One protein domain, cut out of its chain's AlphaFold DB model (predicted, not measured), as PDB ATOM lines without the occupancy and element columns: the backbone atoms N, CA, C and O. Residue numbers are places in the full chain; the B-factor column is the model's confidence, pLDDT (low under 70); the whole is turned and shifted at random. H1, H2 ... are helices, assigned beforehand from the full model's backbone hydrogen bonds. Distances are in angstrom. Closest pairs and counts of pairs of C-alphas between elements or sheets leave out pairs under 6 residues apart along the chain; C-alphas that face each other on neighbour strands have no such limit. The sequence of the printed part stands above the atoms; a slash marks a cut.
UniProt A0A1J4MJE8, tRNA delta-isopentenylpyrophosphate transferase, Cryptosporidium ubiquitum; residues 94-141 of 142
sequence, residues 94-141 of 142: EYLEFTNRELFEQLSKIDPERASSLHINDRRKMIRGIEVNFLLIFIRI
ATOM      1  N   GLU A  94     192.264 181.442 157.081       76.12
ATOM      2  CA  GLU A  94     192.941 182.733 156.851       76.12
ATOM      3  C   GLU A  94     192.383 183.836 157.752       76.12
ATOM      4  O   GLU A  94     193.084 184.787 158.093       76.12
ATOM      5  N   TYR A  95     191.137 183.672 158.195       81.19
ATOM      6  CA  TYR A  95     190.492 184.615 159.085       81.19
ATOM      7  C   TYR A  95     190.543 184.196 160.557       81.19
ATOM      8  O   TYR A  95     190.124 184.994 161.391       81.19
ATOM      9  N   LEU A  96     191.037 183.000 160.916       82.25
ATOM     10  CA  LEU A  96     190.996 182.456 162.288       82.25
ATOM     11  C   LEU A  96     191.600 183.402 163.328       82.25
ATOM     12  O   LEU A  96     191.077 183.504 164.435       82.25
ATOM     13  N   GLU A  97     192.674 184.100 162.962       86.44
ATOM     14  CA  GLU A  97     193.389 185.015 163.854       86.44
ATOM     15  C   GLU A  97     192.638 186.333 164.090       86.44
ATOM     16  O   GLU A  97     192.866 187.000 165.096       86.44
ATOM     17  N   PHE A  98     191.699 186.693 163.210       87.81
ATOM     18  CA  PHE A  98     190.928 187.923 163.345       87.81
ATOM     19  C   PHE A  98     189.759 187.740 164.306       87.81
ATOM     20  O   PHE A  98     188.935 186.826 164.188       87.81
ATOM     21  N   THR A  99     189.604 188.690 165.214       92.88
ATOM     22  CA  THR A  99     188.409 188.842 166.036       92.88
ATOM     23  C   THR A  99     187.206 189.256 165.183       92.88
ATOM     24  O   THR A  99     187.326 189.851 164.112       92.88
ATOM     25  N   ASN A 100     185.997 188.991 165.681       92.19
ATOM     26  CA  ASN A 100     184.767 189.426 165.009       92.19
ATOM     27  C   ASN A 100     184.714 190.948 164.800       92.19
ATOM     28  O   ASN A 100     184.145 191.416 163.818       92.19
ATOM     29  N   ARG A 101     185.321 191.718 165.708       93.31
ATOM     30  CA  ARG A 101     185.383 193.174 165.603       93.31
ATOM     31  C   ARG A 101     186.301 193.620 164.472       93.31
ATOM     32  O   ARG A 101     185.908 194.486 163.703       93.31
ATOM     33  N   GLU A 102     187.467 192.998 164.328       92.88
ATOM     34  CA  GLU A 102     188.382 193.297 163.222       92.88
ATOM     35  C   GLU A 102     187.753 192.953 161.869       92.88
ATOM     36  O   GLU A 102     187.838 193.750 160.939       92.88
ATOM     37  N   LEU A 103     187.042 191.824 161.773       91.19
ATOM     38  CA  LEU A 103     186.287 191.476 160.566       91.19
ATOM     39  C   LEU A 103     185.172 192.485 160.273       91.19
ATOM     40  O   LEU A 103     184.987 192.886 159.126       91.19
ATOM     41  N   PHE A 104     184.446 192.931 161.299       93.38
ATOM     42  CA  PHE A 104     183.416 193.954 161.140       93.38
ATOM     43  C   PHE A 104     184.004 195.288 160.668       93.38
ATOM     44  O   PHE A 104     183.445 195.931 159.782       93.38
ATOM     45  N   GLU A 105     185.145 195.704 161.221       93.06
ATOM     46  CA  GLU A 105     185.845 196.929 160.823       93.06
ATOM     47  C   GLU A 105     186.389 196.841 159.393       93.06
ATOM     48  O   GLU A 105     186.299 197.815 158.645       93.06
ATOM     49  N   GLN A 106     186.909 195.679 158.983       90.62
ATOM     50  CA  GLN A 106     187.315 195.432 157.598       90.62
ATOM     51  C   GLN A 106     186.120 195.508 156.647       90.62
ATOM     52  O   GLN A 106     186.167 196.263 155.676       90.62
ATOM     53  N   LEU A 107     185.026 194.803 156.952       91.31
ATOM     54  CA  LEU A 107     183.818 194.853 156.130       91.31
ATOM     55  C   LEU A 107     183.245 196.271 156.067       91.31
ATOM     56  O   LEU A 107     182.887 196.721 154.991       91.31
ATOM     57  N   SER A 108     183.221 197.009 157.178       92.75
ATOM     58  CA  SER A 108     182.685 198.378 157.223       92.75
ATOM     59  C   SER A 108     183.447 199.354 156.324       92.75
ATOM     60  O   SER A 108     182.859 200.311 155.827       92.75
ATOM     61  N   LYS A 109     184.749 199.129 156.103       91.38
ATOM     62  CA  LYS A 109     185.559 199.940 155.178       91.38
ATOM     63  C   LYS A 109     185.256 199.634 153.712       91.38
ATOM     64  O   LYS A 109     185.424 200.508 152.868       91.38
ATOM     65  N   ILE A 110     184.866 198.398 153.422       88.69
ATOM     66  CA  ILE A 110     184.730 197.863 152.066       88.69
ATOM     67  C   ILE A 110     183.273 197.947 151.574       88.69
ATOM     68  O   ILE A 110     183.020 198.310 150.429       88.69
ATOM     69  N   ASP A 111     182.322 197.619 152.446       88.00
ATOM     70  CA  ASP A 111     180.879 197.579 152.201       88.00
ATOM     71  C   ASP A 111     180.115 197.996 153.483       88.00
ATOM     72  O   ASP A 111     179.673 197.149 154.274       88.00
ATOM     73  N   PRO A 112     179.987 199.315 153.737       89.38
ATOM     74  CA  PRO A 112     179.349 199.835 154.946       89.38
ATOM     75  C   PRO A 112     177.849 199.521 155.019       89.38
ATOM     76  O   PRO A 112     177.326 199.308 156.116       89.38
ATOM     77  N   GLU A 113     177.154 199.451 153.879       89.44
ATOM     78  CA  GLU A 113     175.737 199.081 153.847       89.44
ATOM     79  C   GLU A 113     175.552 197.644 154.330       89.44
ATOM     80  O   GLU A 113     174.774 197.393 155.259       89.44
ATOM     81  N   ARG A 114     176.326 196.699 153.786       85.31
ATOM     82  CA  ARG A 114     176.270 195.306 154.229       85.31
ATOM     83  C   ARG A 114     176.698 195.155 155.681       85.31
ATOM     84  O   ARG A 114     176.008 194.451 156.417       85.31
ATOM     85  N   ALA A 115     177.763 195.830 156.117       89.25
ATOM     86  CA  ALA A 115     178.187 195.812 157.518       89.25
ATOM     87  C   ALA A 115     177.057 196.257 158.460       89.25
ATOM     88  O   ALA A 115     176.790 195.580 159.449       89.25
ATOM     89  N   SER A 116     176.328 197.325 158.111       91.25
ATOM     90  CA  SER A 116     175.213 197.833 158.926       91.25
ATOM     91  C   SER A 116     174.041 196.850 159.070       91.25
ATOM     92  O   SER A 116     173.307 196.900 160.055       91.25
ATOM     93  N   SER A 117     173.884 195.931 158.112       90.81
ATOM     94  CA  SER A 117     172.817 194.921 158.106       90.81
ATOM     95  C   SER A 117     173.147 193.656 158.908       90.81
ATOM     96  O   SER A 117     172.263 192.831 159.151       90.81
ATOM     97  N   LEU A 118     174.413 193.469 159.296       89.75
ATOM     98  CA  LEU A 118     174.901 192.249 159.932       89.75
ATOM     99  C   LEU A 118     175.123 192.444 161.430       89.75
ATOM    100  O   LEU A 118     175.619 193.467 161.892       89.75
ATOM    101  N   HIS A 119     174.815 191.402 162.199       91.81
ATOM    102  CA  HIS A 119     175.228 191.345 163.594       91.81
ATOM    103  C   HIS A 119     176.730 191.027 163.683       91.81
ATOM    104  O   HIS A 119     177.232 190.205 162.921       91.81
ATOM    105  N   ILE A 120     177.445 191.589 164.663       89.75
ATOM    106  CA  ILE A 120     178.897 191.368 164.840       89.75
ATOM    107  C   ILE A 120     179.276 189.887 165.033       89.75
ATOM    108  O   ILE A 120     180.393 189.477 164.742       89.75
ATOM    109  N   ASN A 121     178.339 189.056 165.495       89.31
ATOM    110  CA  ASN A 121     178.554 187.613 165.651       89.31
ATOM    111  C   ASN A 121     178.237 186.796 164.388       89.31
ATOM    112  O   ASN A 121     178.522 185.600 164.369       89.31
ATOM    113  N   ASP A 122     177.722 187.411 163.318       87.00
ATOM    114  CA  ASP A 122     177.496 186.754 162.022       87.00
ATOM    115  C   ASP A 122     178.818 186.627 161.235       87.00
ATOM    116  O   ASP A 122     178.924 187.006 160.066       87.00
ATOM    117  N   ARG A 123     179.847 186.058 161.877       88.44
ATOM    118  CA  ARG A 123     181.228 185.956 161.378       88.44
ATOM    119  C   ARG A 123     181.308 185.436 159.945       88.44
ATOM    120  O   ARG A 123     181.927 186.066 159.094       88.44
ATOM    121  N   ARG A 124     180.604 184.339 159.657       83.25
ATOM    122  CA  ARG A 124     180.578 183.719 158.325       83.25
ATOM    123  C   ARG A 124     180.038 184.660 157.243       83.25
ATOM    124  O   ARG A 124     180.532 184.656 156.121       83.25
ATOM    125  N   LYS A 125     179.025 185.475 157.560       84.12
ATOM    126  CA  LYS A 125     178.478 186.455 156.607       84.12
ATOM    127  C   LYS A 125     179.415 187.645 156.421       84.12
ATOM    128  O   LYS A 125     179.446 188.190 155.319       84.12
ATOM    129  N   MET A 126     180.155 188.023 157.468       89.06
ATOM    130  CA  MET A 126     181.165 189.075 157.374       89.06
ATOM    131  C   MET A 126     182.324 188.652 156.472       89.06
ATOM    132  O   MET A 126     182.606 189.359 155.510       89.06
ATOM    133  N   ILE A 127     182.905 187.469 156.710       86.19
ATOM    134  CA  ILE A 127     183.972 186.889 155.874       86.19
ATOM    135  C   ILE A 127     183.526 186.829 154.410       86.19
ATOM    136  O   ILE A 127     184.171 187.401 153.536       86.19
ATOM    137  N   ARG A 128     182.339 186.267 154.151       81.69
ATOM    138  CA  ARG A 128     181.794 186.185 152.789       81.69
ATOM    139  C   ARG A 128     181.581 187.559 152.142       81.69
ATOM    140  O   ARG A 128     181.735 187.698 150.936       81.69
ATOM    141  N   GLY A 129     181.196 188.575 152.918       83.75
ATOM    142  CA  GLY A 129     181.070 189.948 152.418       83.75
ATOM    143  C   GLY A 129     182.411 190.538 151.975       83.75
ATOM    144  O   GLY A 129     182.480 191.171 150.925       83.75
ATOM    145  N   ILE A 130     183.469 190.279 152.748       85.75
ATOM    146  CA  ILE A 130     184.835 190.717 152.447       85.75
ATOM    147  C   ILE A 130     185.343 190.036 151.164       85.75
ATOM    148  O   ILE A 130     185.802 190.714 150.245       85.75
ATOM    149  N   GLU A 131     185.194 188.713 151.055       81.00
ATOM    150  CA  GLU A 131     185.664 187.919 149.908       81.00
ATOM    151  C   GLU A 131     185.005 188.319 148.584       81.00
ATOM    152  O   GLU A 131     185.689 188.517 147.577       81.00
ATOM    153  N   VAL A 132     183.675 188.473 148.583       77.19
ATOM    154  CA  VAL A 132     182.923 188.847 147.377       77.19
ATOM    155  C   VAL A 132     183.396 190.200 146.846       77.19
ATOM    156  O   VAL A 132     183.537 190.367 145.635       77.19
ATOM    157  N   ASN A 133     183.692 191.158 147.725       74.50
ATOM    158  CA  ASN A 133     184.144 192.474 147.292       74.50
ATOM    159  C   ASN A 133     185.557 192.434 146.685       74.50
ATOM    160  O   ASN A 133     185.766 192.989 145.605       74.50
ATOM    161  N   PHE A 134     186.498 191.701 147.296       73.19
ATOM    162  CA  PHE A 134     187.829 191.499 146.710       73.19
ATOM    163  C   PHE A 134     187.762 190.869 145.311       73.19
ATOM    164  O   PHE A 134     188.462 191.310 144.396       73.19
ATOM    165  N   LEU A 135     186.878 189.888 145.116       63.31
ATOM    166  CA  LEU A 135     186.704 189.215 143.830       63.31
ATOM    167  C   LEU A 135     186.068 190.136 142.771       63.31
ATOM    168  O   LEU A 135     186.489 190.138 141.613       63.31
ATOM    169  N   LEU A 136     185.116 190.986 143.169       60.41
ATOM    170  CA  LEU A 136     184.514 191.999 142.293       60.41
ATOM    171  C   LEU A 136     185.506 193.092 141.866       60.41
ATOM    172  O   LEU A 136     185.433 193.565 140.729       60.41
ATOM    173  N   ILE A 137     186.438 193.487 142.740       60.50
ATOM    174  CA  ILE A 137     187.519 194.423 142.390       60.50
ATOM    175  C   ILE A 137     188.445 193.791 141.346       60.50
ATOM    176  O   ILE A 137     188.781 194.440 140.359       60.50
ATOM    177  N   PHE A 138     188.812 192.520 141.523       55.50
ATOM    178  CA  PHE A 138     189.722 191.824 140.613       55.50
ATOM    179  C   PHE A 138     189.133 191.663 139.202       55.50
ATOM    180  O   PHE A 138     189.826 191.885 138.214       55.50
ATOM    181  N   ILE A 139     187.832 191.365 139.099       53.78
ATOM    182  CA  ILE A 139     187.128 191.248 137.809       53.78
ATOM    183  C   ILE A 139     187.009 192.600 137.087       53.78
ATOM    184  O   ILE A 139     186.968 192.629 135.865       53.78
ATOM    185  N   ARG A 140     186.960 193.728 137.807       51.75
ATOM    186  CA  ARG A 140     186.841 195.071 137.202       51.75
ATOM    187  C   ARG A 140     188.150 195.637 136.643       51.75
ATOM    188  O   ARG A 140     188.105 196.668 135.977       51.75
ATOM    189  N   ILE A 141     189.291 195.025 136.955       50.41
ATOM    190  CA  ILE A 141     190.627 195.496 136.549       50.41
ATOM    191  C   ILE A 141     191.119 194.790 135.266       50.41
ATOM    192  O   ILE A 141     192.079 195.253 134.651       50.41
TER     193      ILE A 141
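AT A GLANCE: This is residues 94 to 141 of the 142 residues of the protein "tRNA delta-isopentenylpyrophosphate transferase" of Cryptosporidium ubiquitum (UniProt A0A1J4MJE8). Look first for one long helix, H3, whose first part lies side by side with H1, while residues 135 to 141, of which 135 to 140 belong to H3, stick out as a free arm. The short helix H2 packs on H1, and the centres of the three helices make a triangle. The printed part has 48 residues with three named helices, in the order H1, H2, H3, and no named strand; the class is all helix. The whole is compact, with a radius of gyration of the C-alphas of 10.5 A, and spans 32 by 24 by 15 A.

IN THESE COORDINATES: Find C-alpha 123 at (181.228, 185.956, 161.378); from there H3, residues 123 to 140, runs 26.4 A to C-alpha 140 at (186.841, 195.071, 137.202). Go back to C-alpha 100 at (184.767, 189.426, 165.009), where H1, residues 100 to 110, begins its 15.5 A. H2 is residues 112 to 117, 8.8 A long.

HOW THE PARTS SIT: H3 and H1 touch, and their closest C-alphas, those of Leu 107 and Ile 130, are 5.6 A apart. They run the same way at a shallow tilt of 28 degrees. H1 and H2 touch, closest at the C-alphas of Ser 108 and Ala 115, 5.2 A apart; they run opposite ways at a steep tilt of 47 degrees. H2 and H3 are close but not clearly touching, with the closest C-alphas, those of Ala 115 and Met 126, 7.4 A apart. In H1, H2 and H3 every O i to N i+4 pair is within hydrogen-bond range.

THE WHOLE: The C-alphas farthest apart, of Asn 121 and Ile 141, are 32.5 A apart. The printed part has no cut, and both links between helices are tight. Mean pLDDT of the printed part is 82.8; residues 135 to 141 are under 70.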